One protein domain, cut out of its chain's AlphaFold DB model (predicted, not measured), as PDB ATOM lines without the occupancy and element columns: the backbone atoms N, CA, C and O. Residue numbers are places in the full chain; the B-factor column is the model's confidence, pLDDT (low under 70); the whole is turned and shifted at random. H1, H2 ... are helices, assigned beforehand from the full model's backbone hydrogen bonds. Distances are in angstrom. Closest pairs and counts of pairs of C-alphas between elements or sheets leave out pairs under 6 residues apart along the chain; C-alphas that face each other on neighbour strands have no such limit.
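AT A GLANCE: This is residues 2 to 95 of the 97 residues of an uncharacterized protein of hydrothermal vent metagenome (UniProt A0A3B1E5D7). A long helical arm, residues 2 to 20 of H1, sticks out from a compact body where the rest of H1 packs on H2, and H2, H3 and H4 fold back on one another in turn. The printed part has 94 residues with four named helices, H1 to H4, and no named strand: all helix. It is loose, radius of gyration of the C-alphas 16.7 A, spanning 61 by 23 by 19 A.

HOW THE PARTS SIT: Start with H1, residues 2 to 30, whose residues 22 to 29 alone touch H2, residues 34 to 51; the closest C-alphas, Tyr 25 and Tyr 47, are 5.9 A apart in this hairpin. H2 touches H3, residues 55 to 73, closest at C-alphas 38 and 71, 5.2 A. H3 touches H4, residues 82 to 93, closest at C-alphas 60 and 91, 5.4 A. H1 and H3 are apart. Every O i to N i+4 pair is within hydrogen-bond range in H1 and H4, 11 of 14 in H2, 12 of 15 in H3.

IN THESE COORDINATES: Find C-alpha 2 at (-19.889, -18.073, -42.298); H1 runs 42.3 A from there. H3 spans 27.2 A. H4 ends at C-alpha 93, (-52.395, -23.673, -16.758).

THE WHOLE: The printed part has no cut and no long link; no printed residue is under pLDDT 70.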
ATOM      1  N   SER A   2     -20.134 -16.970 -43.250       75.75
ATOM      2  CA  SER A   2     -19.889 -18.073 -42.298       75.75
ATOM      3  C   SER A   2     -20.110 -17.730 -40.814       75.75
ATOM      4  O   SER A   2     -20.662 -18.543 -40.080       75.75
ATOM      5  N   LEU A   3     -19.754 -16.519 -40.366       81.31
ATOM      6  CA  LEU A   3     -19.897 -16.125 -38.954       81.31
ATOM      7  C   LEU A   3     -21.370 -16.036 -38.508       81.31
ATOM      8  O   LEU A   3     -21.722 -16.491 -37.425       81.31
ATOM      9  N   CYS A   4     -22.249 -15.511 -39.367       84.56
ATOM     10  CA  CYS A   4     -23.682 -15.386 -39.079       84.56
ATOM     11  C   CYS A   4     -24.360 -16.754 -38.941       84.56
ATOM     12  O   CYS A   4     -25.220 -16.929 -38.082       84.56
ATOM     13  N   VAL A   5     -23.940 -17.733 -39.749       86.38
ATOM     14  CA  VAL A   5     -24.445 -19.111 -39.678       86.38
ATOM     15  C   VAL A   5     -24.048 -19.752 -38.347       86.38
ATOM     16  O   VAL A   5     -24.897 -20.326 -37.670       86.38
ATOM     17  N   VAL A   6     -22.794 -19.589 -37.917       85.69
ATOM     18  CA  VAL A   6     -22.318 -20.112 -36.626       85.69
ATOM     19  C   VAL A   6     -23.075 -19.479 -35.452       85.69
ATOM     20  O   VAL A   6     -23.557 -20.202 -34.582       85.69
ATOM     21  N   ILE A   7     -23.258 -18.153 -35.454       88.00
ATOM     22  CA  ILE A   7     -24.033 -17.445 -34.418       88.00
ATOM     23  C   ILE A   7     -25.485 -17.944 -34.382       88.00
ATOM     24  O   ILE A   7     -26.018 -18.208 -33.304       88.00
ATOM     25  N   TYR A   8     -26.111 -18.140 -35.547       90.38
ATOM     26  CA  TYR A   8     -27.469 -18.675 -35.644       90.38
ATOM     27  C   TYR A   8     -27.586 -20.091 -35.054       90.38
ATOM     28  O   TYR A   8     -28.513 -20.364 -34.291       90.38
ATOM     29  N   PHE A   9     -26.639 -20.987 -35.353       87.06
ATOM     30  CA  PHE A   9     -26.641 -22.343 -34.797       87.06
ATOM     31  C   PHE A   9     -26.431 -22.358 -33.280       87.06
ATOM     32  O   PHE A   9     -27.118 -23.113 -32.591       87.06
ATOM     33  N   ILE A  10     -25.551 -21.503 -32.747       85.12
ATOM     34  CA  ILE A  10     -25.358 -21.361 -31.296       85.12
ATOM     35  C   ILE A  10     -26.655 -20.877 -30.639       85.12
ATOM     36  O   ILE A  10     -27.127 -21.500 -29.688       85.12
ATOM     37  N   TYR A  11     -27.279 -19.828 -31.182       86.88
ATOM     38  CA  TYR A  11     -28.554 -19.309 -30.683       86.88
ATOM     39  C   TYR A  11     -29.660 -20.378 -30.698       86.88
ATOM     40  O   TYR A  11     -30.361 -20.582 -29.703       86.88
ATOM     41  N   LYS A  12     -29.785 -21.126 -31.800       86.38
ATOM     42  CA  LYS A  12     -30.764 -22.213 -31.943       86.38
ATOM     43  C   LYS A  12     -30.520 -23.355 -30.955       86.38
ATOM     44  O   LYS A  12     -31.466 -23.909 -30.401       86.38
ATOM     45  N   TYR A  13     -29.262 -23.713 -30.718       80.75
ATOM     46  CA  TYR A  13     -28.914 -24.758 -29.760       80.75
ATOM     47  C   TYR A  13     -29.225 -24.338 -28.317       80.75
ATOM     48  O   TYR A  13     -29.823 -25.111 -27.566       80.75
ATOM     49  N   MET A  14     -28.879 -23.103 -27.940       76.69
ATOM     50  CA  MET A  14     -29.163 -22.564 -26.607       76.69
ATOM     51  C   MET A  14     -30.669 -22.504 -26.329       76.69
ATOM     52  O   MET A  14     -31.122 -23.021 -25.311       76.69
ATOM     53  N   THR A  15     -31.452 -21.972 -27.268       77.06
ATOM     54  CA  THR A  15     -32.916 -21.872 -27.128       77.06
ATOM     55  C   THR A  15     -33.599 -23.241 -27.046       77.06
ATOM     56  O   THR A  15     -34.484 -23.434 -26.212       77.06
ATOM     57  N   ASN A  16     -33.166 -24.233 -27.833       79.44
ATOM     58  CA  ASN A  16     -33.685 -25.601 -27.714       79.44
ATOM     59  C   ASN A  16     -33.345 -26.237 -26.359       79.44
ATOM     60  O   ASN A  16     -34.190 -26.905 -25.762       79.44
ATOM     61  N   LYS A  17     -32.125 -26.024 -25.855       79.44
ATOM     62  CA  LYS A  17     -31.713 -26.539 -24.545       79.44
ATOM     63  C   LYS A  17     -32.564 -25.950 -23.419       79.44
ATOM     64  O   LYS A  17     -32.997 -26.695 -22.543       79.44
ATOM     65  N   GLU A  18     -32.829 -24.647 -23.444       77.12
ATOM     66  CA  GLU A  18     -33.681 -23.987 -22.447       77.12
ATOM     67  C   GLU A  18     -35.117 -24.519 -22.465       77.12
ATOM     68  O   GLU A  18     -35.658 -24.834 -21.404       77.12
ATOM     69  N   LYS A  19     -35.708 -24.710 -23.654       81.31
ATOM     70  CA  LYS A  19     -37.037 -25.330 -23.793       81.31
ATOM     71  C   LYS A  19     -37.078 -26.737 -23.197       81.31
ATOM     72  O   LYS A  19     -37.976 -27.037 -22.416       81.31
ATOM     73  N   ASN A  20     -36.072 -27.562 -23.486       87.75
ATOM     74  CA  ASN A  20     -35.975 -28.915 -22.930       87.75
ATOM     75  C   ASN A  20     -35.891 -28.905 -21.394       87.75
ATOM     76  O   ASN A  20     -36.517 -29.729 -20.733       87.75
ATOM     77  N   ILE A  21     -35.154 -27.953 -20.815       91.75
ATOM     78  CA  ILE A  21     -35.027 -27.814 -19.358       91.75
ATOM     79  C   ILE A  21     -36.347 -27.351 -18.723       91.75
ATOM     80  O   ILE A  21     -36.735 -27.886 -17.686       91.75
ATOM     81  N   ARG A  22     -37.051 -26.380 -19.326       93.75
ATOM     82  CA  ARG A  22     -38.371 -25.944 -18.832       93.75
ATOM     83  C   ARG A  22     -39.378 -27.087 -18.886       93.75
ATOM     84  O   ARG A  22     -40.041 -27.340 -17.887       93.75
ATOM     85  N   LYS A  23     -39.418 -27.832 -19.993       94.69
ATOM     86  CA  LYS A  23     -40.281 -29.009 -20.129       94.69
ATOM     87  C   LYS A  23     -40.006 -30.054 -19.045       94.69
ATOM     88  O   LYS A  23     -40.936 -30.514 -18.397       94.69
ATOM     89  N   TYR A  24     -38.734 -30.332 -18.762       95.31
ATOM     90  CA  TYR A  24     -38.348 -31.227 -17.670       95.31
ATOM     91  C   TYR A  24     -38.863 -30.757 -16.295       95.31
ATOM     92  O   TYR A  24     -39.353 -31.557 -15.502       95.31
ATOM     93  N   TYR A  25     -38.788 -29.457 -15.992       96.75
ATOM     94  CA  TYR A  25     -39.335 -28.929 -14.736       96.75
ATOM     95  C   TYR A  25     -40.859 -28.988 -14.678       96.75
ATOM     96  O   TYR A  25     -41.401 -29.247 -13.605       96.75
ATOM     97  N   PHE A  26     -41.537 -28.764 -15.803       97.31
ATOM     98  CA  PHE A  26     -42.984 -28.910 -15.897       97.31
ATOM     99  C   PHE A  26     -43.409 -30.354 -15.631       97.31
ATOM    100  O   PHE A  26     -44.262 -30.577 -14.783       97.31
ATOM    101  N   GLU A  27     -42.749 -31.332 -16.254       96.94
ATOM    102  CA  GLU A  27     -43.032 -32.758 -16.045       96.94
ATOM    103  C   GLU A  27     -42.859 -33.178 -14.576       96.94
ATOM    104  O   GLU A  27     -43.658 -33.960 -14.065       96.94
ATOM    105  N   ILE A  28     -41.868 -32.625 -13.861       96.75
ATOM    106  CA  ILE A  28     -41.717 -32.857 -12.413       96.75
ATOM    107  C   ILE A  28     -42.938 -32.355 -11.628       96.75
ATOM    108  O   ILE A  28     -43.336 -32.992 -10.654       96.75
ATOM    109  N   LEU A  29     -43.497 -31.202 -12.005       97.25
ATOM    110  CA  LEU A  29     -44.669 -30.630 -11.339       97.25
ATOM    111  C   LEU A  29     -45.972 -31.327 -11.741       97.25
ATOM    112  O   LEU A  29     -46.850 -31.481 -10.899       97.25
ATOM    113  N   ASP A  30     -46.091 -31.763 -12.988       96.62
ATOM    114  CA  ASP A  30     -47.280 -32.442 -13.510       96.62
ATOM    115  C   ASP A  30     -47.450 -33.850 -12.910       96.62
ATOM    116  O   ASP A  30     -48.550 -34.262 -12.555       96.62
ATOM    117  N   ASN A  31     -46.340 -34.557 -12.678       95.62
ATOM    118  CA  ASN A  31     -46.331 -35.906 -12.090       95.62
ATOM    119  C   ASN A  31     -46.236 -35.908 -10.555       95.62
ATOM    120  O   ASN A  31     -45.804 -36.888  -9.940       95.62
ATOM    121  N   LEU A  32     -46.561 -34.789  -9.917       94.12
ATOM    122  CA  LEU A  32     -46.280 -34.585  -8.508       94.12
ATOM    123  C   LEU A  32     -47.335 -35.274  -7.630       94.12
ATOM    124  O   LEU A  32     -48.524 -34.976  -7.703       94.12
ATOM    125  N   ASP A  33     -46.889 -36.157  -6.737       89.56
ATOM    126  CA  ASP A  33     -47.768 -36.805  -5.761       89.56
ATOM    127  C   ASP A  33     -48.101 -35.853  -4.597       89.56
ATOM    128  O   ASP A  33     -47.220 -35.428  -3.842       89.56
ATOM    129  N   PHE A  34     -49.380 -35.512  -4.421       90.69
ATOM    130  CA  PHE A  34     -49.851 -34.653  -3.326       90.69
ATOM    131  C   PHE A  34     -50.016 -35.374  -1.985       90.69
ATOM    132  O   PHE A  34     -50.216 -34.704  -0.963       90.69
ATOM    133  N   ASN A  35     -49.855 -36.700  -1.945       89.06
ATOM    134  CA  ASN A  35     -49.864 -37.452  -0.692       89.06
ATOM    135  C   ASN A  35     -48.699 -37.045   0.221       89.06
ATOM    136  O   ASN A  35     -48.830 -37.055   1.443       89.06
ATOM    137  N   GLN A  36     -47.579 -36.600  -0.356       89.75
ATOM    138  CA  GLN A  36     -46.415 -36.110   0.385       89.75
ATOM    139  C   GLN A  36     -46.387 -34.580   0.476       89.75
ATOM    140  O   GLN A  36     -45.380 -33.947   0.163       89.75
ATOM    141  N   SER A  37     -47.477 -33.971   0.955       92.88
ATOM    142  CA  SER A  37     -47.724 -32.517   0.886       92.88
ATOM    143  C   SER A  37     -46.551 -31.624   1.326       92.88
ATOM    144  O   SER A  37     -46.318 -30.572   0.729       92.88
ATOM    145  N   LYS A  38     -45.750 -32.043   2.316       93.88
ATOM    146  CA  LYS A  38     -44.520 -31.330   2.702       93.88
ATOM    147  C   LYS A  38     -43.488 -31.307   1.579       93.88
ATOM    148  O   LYS A  38     -43.017 -30.239   1.194       93.88
ATOM    149  N   GLN A  39     -43.130 -32.482   1.063       94.25
ATOM    150  CA  GLN A  39     -42.173 -32.621  -0.031       94.25
ATOM    151  C   GLN A  39     -42.698 -31.905  -1.276       94.25
ATOM    152  O   GLN A  39     -41.972 -31.114  -1.879       94.25
ATOM    153  N   SER A  40     -43.978 -32.099  -1.588       95.75
ATOM    154  CA  SER A  40     -44.674 -31.443  -2.688       95.75
ATOM    155  C   SER A  40     -44.559 -29.925  -2.602       95.75
ATOM    156  O   SER A  40     -44.180 -29.286  -3.577       95.75
ATOM    157  N   ALA A  41     -44.758 -29.329  -1.423       96.44
ATOM    158  CA  ALA A  41     -44.651 -27.883  -1.238       96.44
ATOM    159  C   ALA A  41     -43.239 -27.342  -1.531       96.44
ATOM    160  O   ALA A  41     -43.087 -26.261  -2.112       96.44
ATOM    161  N   TYR A  42     -42.193 -28.088  -1.158       96.56
ATOM    162  CA  TYR A  42     -40.810 -27.735  -1.492       96.56
ATOM    163  C   TYR A  42     -40.518 -27.885  -2.988       96.56
ATOM    164  O   TYR A  42     -39.898 -26.991  -3.568       96.56
ATOM    165  N   ILE A  43     -40.977 -28.974  -3.611       97.44
ATOM    166  CA  ILE A  43     -40.805 -29.234  -5.047       97.44
ATOM    167  C   ILE A  43     -41.512 -28.148  -5.867       97.44
ATOM    168  O   ILE A  43     -40.872 -27.532  -6.719       97.44
ATOM    169  N   ILE A  44     -42.774 -27.842  -5.546       98.06
ATOM    170  CA  ILE A  44     -43.562 -26.792  -6.205       98.06
ATOM    171  C   ILE A  44     -42.859 -25.440  -6.098       98.06
ATOM    172  O   ILE A  44     -42.680 -24.777  -7.114       98.06
ATOM    173  N   THR A  45     -42.394 -25.050  -4.901       97.62
ATOM    174  CA  THR A  45     -41.667 -23.774  -4.740       97.62
ATOM    175  C   THR A  45     -40.432 -23.744  -5.650       97.62
ATOM    176  O   THR A  45     -40.245 -22.812  -6.422       97.62
ATOM    177  N   LYS A  46     -39.600 -24.791  -5.586       97.81
ATOM    178  CA  LYS A  46     -38.303 -24.837  -6.268       97.81
ATOM    179  C   LYS A  46     -38.426 -24.828  -7.790       97.81
ATOM    180  O   LYS A  46     -37.645 -24.155  -8.454       97.81
ATOM    181  N   TYR A  47     -39.318 -25.641  -8.350       97.94
ATOM    182  CA  TYR A  47     -39.445 -25.752  -9.804       97.94
ATOM    183  C   TYR A  47     -40.387 -24.700 -10.379       97.94
ATOM    184  O   TYR A  47     -40.126 -24.224 -11.479       97.94
ATOM    185  N   GLY A  48     -41.379 -24.238  -9.614       97.44
ATOM    186  CA  GLY A  48     -42.204 -23.097  -9.998       97.44
ATOM    187  C   GLY A  48     -41.368 -21.840 -10.248       97.44
ATOM    188  O   GLY A  48     -41.527 -21.205 -11.288       97.44
ATOM    189  N   GLU A  49     -40.394 -21.536  -9.380       97.19
ATOM    190  CA  GLU A  49     -39.474 -20.394  -9.557       97.19
ATOM    191  C   GLU A  49     -38.649 -20.477 -10.849       97.19
ATOM    192  O   GLU A  49     -38.299 -19.452 -11.430       97.19
ATOM    193  N   LYS A  50     -38.357 -21.691 -11.326       96.38
ATOM    194  CA  LYS A  50     -37.628 -21.912 -12.584       96.38
ATOM    195  C   LYS A  50     -38.521 -21.833 -13.822       96.38
ATOM    196  O   LYS A  50     -38.003 -21.670 -14.924       96.38
ATOM    197  N   LEU A  51     -39.831 -22.004 -13.652       96.75
ATOM    198  CA  LEU A  51     -40.809 -22.006 -14.739       96.75
ATOM    199  C   LEU A  51     -41.431 -20.632 -14.977       96.75
ATOM    200  O   LEU A  51     -41.714 -20.306 -16.130       96.75
ATOM    201  N   ALA A  52     -41.603 -19.840 -13.914       96.88
ATOM    202  CA  ALA A  52     -42.243 -18.532 -13.953       96.88
ATOM    203  C   ALA A  52     -41.332 -17.456 -14.574       96.88
ATOM    204  O   ALA A  52     -40.422 -16.920 -13.936       96.88
ATOM    205  N   VAL A  53     -41.610 -17.091 -15.825       94.75
ATOM    206  CA  VAL A  53     -40.848 -16.107 -16.605       94.75
ATOM    207  C   VAL A  53     -41.594 -14.774 -16.661       94.75
ATOM    208  O   VAL A  53     -41.013 -13.720 -16.362       94.75
ATOM    209  N   THR A  54     -42.882 -14.813 -16.995       96.44
ATOM    210  CA  THR A  54     -43.736 -13.631 -17.146       96.44
ATOM    211  C   THR A  54     -44.167 -13.068 -15.793       96.44
ATOM    212  O   THR A  54     -44.136 -13.743 -14.762       96.44
ATOM    213  N   GLN A  55     -44.596 -11.805 -15.777       97.06
ATOM    214  CA  GLN A  55     -45.103 -11.176 -14.555       97.06
ATOM    215  C   GLN A  55     -46.335 -11.906 -13.998       97.06
ATOM    216  O   GLN A  55     -46.433 -12.084 -12.786       97.06
ATOM    217  N   ARG A  56     -47.234 -12.374 -14.874       96.69
ATOM    218  CA  ARG A  56     -48.441 -13.113 -14.485       96.69
ATOM    219  C   ARG A  56     -48.100 -14.455 -13.836       96.69
ATOM    220  O   ARG A  56     -48.602 -14.747 -12.757       96.69
ATOM    221  N   GLU A  57     -47.211 -15.238 -14.449       97.94
ATOM    222  CA  GLU A  57     -46.755 -16.520 -13.887       97.94
ATOM    223  C   GLU A  57     -46.097 -16.317 -12.513       97.94
ATOM    224  O   GLU A  57     -46.368 -17.059 -11.573       97.94
ATOM    225  N   LYS A  58     -45.268 -15.272 -12.369       98.38
ATOM    226  CA  LYS A  58     -44.613 -14.932 -11.095       98.38
ATOM    227  C   LYS A  58     -45.614 -14.544 -10.009       98.38
ATOM    228  O   LYS A  58     -45.420 -14.917  -8.855       98.38
ATOM    229  N   GLN A  59     -46.673 -13.818 -10.362       98.38
ATOM    230  CA  GLN A  59     -47.750 -13.469  -9.431       98.38
ATOM    231  C   GLN A  59     -48.508 -14.716  -8.962       98.38
ATOM    232  O   GLN A  59     -48.626 -14.926  -7.755       98.38
ATOM    233  N   LEU A  60     -48.921 -15.582  -9.892       98.50
ATOM    234  CA  LEU A  60     -49.606 -16.841  -9.573       98.50
ATOM    235  C   LEU A  60     -48.735 -17.760  -8.707       98.50
ATOM    236  O   LEU A  60     -49.203 -18.309  -7.709       98.50
ATOM    237  N   LEU A  61     -47.444 -17.873  -9.035       98.56
ATOM    238  CA  LEU A  61     -46.490 -18.618  -8.221       98.56
ATOM    239  C   LEU A  61     -46.366 -18.028  -6.814       98.56
ATOM    240  O   LEU A  61     -46.356 -18.773  -5.840       98.56
ATOM    241  N   HIS A  62     -46.258 -16.706  -6.687       98.31
ATOM    242  CA  HIS A  62     -46.132 -16.052  -5.387       98.31
ATOM    243  C   HIS A  62     -47.357 -16.313  -4.496       98.31
ATOM    244  O   HIS A  62     -47.208 -16.652  -3.318       98.31
ATOM    245  N   GLU A  63     -48.565 -16.210  -5.052       98.12
ATOM    246  CA  GLU A  63     -49.809 -16.539  -4.350       98.12
ATOM    247  C   GLU A  63     -49.831 -18.002  -3.895       98.12
ATOM    248  O   GLU A  63     -50.073 -18.290  -2.719       98.12
ATOM    249  N   LEU A  64     -49.487 -18.926  -4.793       98.31
ATOM    250  CA  LEU A  64     -49.376 -20.349  -4.496       98.31
ATOM    251  C   LEU A  64     -48.341 -20.635  -3.396       98.31
ATOM    252  O   LEU A  64     -48.637 -21.333  -2.427       98.31
ATOM    253  N   VAL A  65     -47.135 -20.071  -3.494       97.56
ATOM    254  CA  VAL A  65     -46.059 -20.265  -2.508       97.56
ATOM    255  C   VAL A  65     -46.474 -19.751  -1.133       97.56
ATOM    256  O   VAL A  65     -46.172 -20.396  -0.125       97.56
ATOM    257  N   ASN A  66     -47.212 -18.640  -1.063       96.75
ATOM    258  CA  ASN A  66     -47.762 -18.150   0.200       96.75
ATOM    259  C   ASN A  66     -48.730 -19.156   0.831       96.75
ATOM    260  O   ASN A  66     -48.614 -19.428   2.029       96.75
ATOM    261  N   LYS A  67     -49.605 -19.774   0.031       95.94
ATOM    262  CA  LYS A  67     -50.516 -20.838   0.487       95.94
ATOM    263  C   LYS A  67     -49.785 -22.126   0.879       95.94
ATOM    264  O   LYS A  67     -50.264 -22.860   1.738       95.94
ATOM    265  N   LEU A  68     -48.603 -22.383   0.318       95.69
ATOM    266  CA  LEU A  68     -47.768 -23.548   0.635       95.69
ATOM    267  C   LEU A  68     -46.944 -23.401   1.927       95.69
ATOM    268  O   LEU A  68     -46.478 -24.410   2.462       95.69
ATOM    269  N   LYS A  69     -46.768 -22.187   2.472       92.44
ATOM    270  CA  LYS A  69     -45.974 -21.949   3.699       92.44
ATOM    271  C   LYS A  69     -46.363 -22.862   4.877       92.44
ATOM    272  O   LYS A  69     -45.455 -23.463   5.457       92.44
ATOM    273  N   PRO A  70     -47.656 -23.050   5.220       91.50
ATOM    274  CA  PRO A  70     -48.055 -23.928   6.323       91.50
ATOM    275  C   PRO A  70     -47.620 -25.385   6.130       91.50
ATOM    276  O   PRO A  70     -47.436 -26.094   7.117       91.50
ATOM    277  N   TYR A  71     -47.425 -25.815   4.879       92.50
ATOM    278  CA  TYR A  71     -47.091 -27.193   4.540       92.50
ATOM    279  C   TYR A  71     -45.588 -27.497   4.608       92.50
ATOM    280  O   TYR A  71     -45.191 -28.650   4.744       92.50
ATOM    281  N   LYS A  72     -44.735 -26.468   4.559       87.69
ATOM    282  CA  LYS A  72     -43.267 -26.616   4.563       87.69
ATOM    283  C   LYS A  72     -42.700 -26.744   5.976       87.69
ATOM    284  O   LYS A  72     -41.790 -27.536   6.209       87.69
ATOM    285  N   TYR A  73     -43.244 -25.980   6.923       84.81
ATOM    286  CA  TYR A  73     -42.601 -25.771   8.227       84.81
ATOM    287  C   TYR A  73     -43.195 -26.592   9.377       84.81
ATOM    288  O   TYR A  73     -42.539 -26.749  10.405       84.81
ATOM    289  N   LYS A  74     -44.400 -27.157   9.225       82.25
ATOM    290  CA  LYS A  74     -44.992 -28.016  10.259       82.25
ATOM    291  C   LYS A  74     -44.350 -29.412  10.271       82.25
ATOM    292  O   LYS A  74     -43.842 -29.898   9.252       82.25
ATOM    293  N   LYS A  75     -44.310 -30.033  11.457       73.56
ATOM    294  CA  LYS A  75     -43.757 -31.385  11.661       73.56
ATOM    295  C   LYS A  75     -44.681 -32.440  11.052       73.56
ATOM    296  O   LYS A  75     -44.221 -33.254  10.264       73.56
ATOM    297  N   GLU A  76     -45.971 -32.331  11.350       77.00
ATOM    298  CA  GLU A  76     -47.052 -33.070  10.704       77.00
ATOM    299  C   GLU A  76     -47.862 -32.115   9.839       77.00
ATOM    300  O   GLU A  76     -48.092 -30.958  10.207       77.00
ATOM    301  N   VAL A  77     -48.243 -32.585   8.659       82.88
ATOM    302  CA  VAL A  77     -48.826 -31.737   7.630       82.88
ATOM    303  C   VAL A  77     -50.062 -32.414   7.078       82.88
ATOM    304  O   VAL A  77     -50.006 -33.579   6.697       82.88
ATOM    305  N   ALA A  78     -51.170 -31.679   7.041       85.25
ATOM    306  CA  ALA A  78     -52.369 -32.138   6.362       85.25
ATOM    307  C   ALA A  78     -52.124 -32.232   4.849       85.25
ATOM    308  O   ALA A  78     -51.223 -31.578   4.310       85.25
ATOM    309  N   TYR A  79     -52.974 -33.003   4.174       91.06
ATOM    310  CA  TYR A  79     -53.046 -32.990   2.719       91.06
ATOM    311  C   TYR A  79     -53.371 -31.588   2.200       91.06
ATOM    312  O   TYR A  79     -54.044 -30.805   2.876       91.06
ATOM    313  N   PHE A  80     -52.924 -31.277   0.982       92.75
ATOM    314  CA  PHE A  80     -53.331 -30.048   0.309       92.75
ATOM    315  C   PHE A  80     -54.853 -29.942   0.242       92.75
ATOM    316  O   PHE A  80     -55.535 -30.830  -0.279       92.75
ATOM    317  N   ASN A  81     -55.365 -28.826   0.754       93.44
ATOM    318  CA  ASN A  81     -56.757 -28.452   0.568       93.44
ATOM    319  C   ASN A  81     -57.026 -28.058  -0.896       93.44
ATOM    320  O   ASN A  81     -56.106 -27.849  -1.694       93.44
ATOM    321  N   ASP A  82     -58.303 -27.933  -1.241       94.94
ATOM    322  CA  ASP A  82     -58.706 -27.631  -2.615       94.94
ATOM    323  C   ASP A  82     -58.249 -26.242  -3.066       94.94
ATOM    324  O   ASP A  82     -57.928 -26.054  -4.232       94.94
ATOM    325  N   ASP A  83     -58.116 -25.286  -2.146       95.88
ATOM    326  CA  ASP A  83     -57.592 -23.954  -2.459       95.88
ATOM    327  C   ASP A  83     -56.135 -23.996  -2.963       95.88
ATOM    328  O   ASP A  83     -55.799 -23.367  -3.973       95.88
ATOM    329  N   VAL A  84     -55.268 -24.785  -2.319       96.44
ATOM    330  CA  VAL A  84     -53.885 -25.002  -2.772       96.44
ATOM    331  C   VAL A  84     -53.865 -25.725  -4.114       96.44
ATOM    332  O   VAL A  84     -53.140 -25.299  -5.010       96.44
ATOM    333  N   LYS A  85     -54.676 -26.777  -4.282       96.56
ATOM    334  CA  LYS A  85     -54.749 -27.537  -5.542       96.56
ATOM    335  C   LYS A  85     -55.233 -26.669  -6.704       96.56
ATOM    336  O   LYS A  85     -54.641 -26.706  -7.777       96.56
ATOM    337  N   ASN A  86     -56.252 -25.844  -6.477       97.88
ATOM    338  CA  ASN A  86     -56.773 -24.914  -7.474       97.88
ATOM    339  C   ASN A  86     -55.737 -23.845  -7.830       97.88
ATOM    340  O   ASN A  86     -55.528 -23.567  -9.005       97.88
ATOM    341  N   SER A  87     -55.036 -23.291  -6.836       98.06
ATOM    342  CA  SER A  87     -53.965 -22.311  -7.078       98.06
ATOM    343  C   SER A  87     -52.791 -22.927  -7.842       98.06
ATOM    344  O   SER A  87     -52.224 -22.288  -8.725       98.06
ATOM    345  N   PHE A  88     -52.446 -24.180  -7.534       98.31
ATOM    346  CA  PHE A  88     -51.430 -24.934  -8.262       98.31
ATOM    347  C   PHE A  88     -51.847 -25.161  -9.714       98.31
ATOM    348  O   PHE A  88     -51.069 -24.872 -10.618       98.31
ATOM    349  N   LYS A  89     -53.092 -25.594  -9.941       97.75
ATOM    350  CA  LYS A  89     -53.644 -25.768 -11.285       97.75
ATOM    351  C   LYS A  89     -53.620 -24.463 -12.084       97.75
ATOM    352  O   LYS A  89     -53.117 -24.455 -13.196       97.75
ATOM    353  N   LEU A  90     -54.080 -23.353 -11.503       98.12
ATOM    354  CA  LEU A  90     -54.054 -22.040 -12.159       98.12
ATOM    355  C   LEU A  90     -52.636 -21.599 -12.537       98.12
ATOM    356  O   LEU A  90     -52.441 -21.005 -13.595       98.12
ATOM    357  N   PHE A  91     -51.653 -21.878 -11.677       98.44
ATOM    358  CA  PHE A  91     -50.254 -21.645 -12.006       98.44
ATOM    359  C   PHE A  91     -49.810 -22.520 -13.186       98.44
ATOM    360  O   PHE A  91     -49.281 -21.977 -14.152       98.44
ATOM    361  N   MET A  92     -50.068 -23.831 -13.149       98.00
ATOM    362  CA  MET A  92     -49.694 -24.764 -14.221       98.00
ATOM    363  C   MET A  92     -50.341 -24.403 -15.565       98.00
ATOM    364  O   MET A  92     -49.639 -24.327 -16.567       98.00
ATOM    365  N   ASP A  93     -51.635 -24.078 -15.568       97.38
ATOM    366  CA  ASP A  93     -52.395 -23.673 -16.758       97.38
ATOM    367  C   ASP A  93     -51.894 -22.342 -17.355       97.38
ATOM    368  O   ASP A  93     -52.196 -22.015 -18.503       97.38
ATOM    369  N   SER A  94     -51.151 -21.539 -16.583       97.00
ATOM    370  CA  SER A  94     -50.586 -20.269 -17.057       97.00
ATOM    371  C   SER A  94     -49.248 -20.411 -17.782       97.00
ATOM    372  O   SER A  94     -48.807 -19.442 -18.401       97.00
ATOM    373  N   LEU A  95     -48.605 -21.577 -17.685       95.81
ATOM    374  CA  LEU A  95     -47.284 -21.824 -18.250       95.81
ATOM    375  C   LEU A  95     -47.390 -22.155 -19.741       95.81
ATOM    376  O   LEU A  95     -48.024 -23.132 -20.126       95.81
TER     377      LEU A  95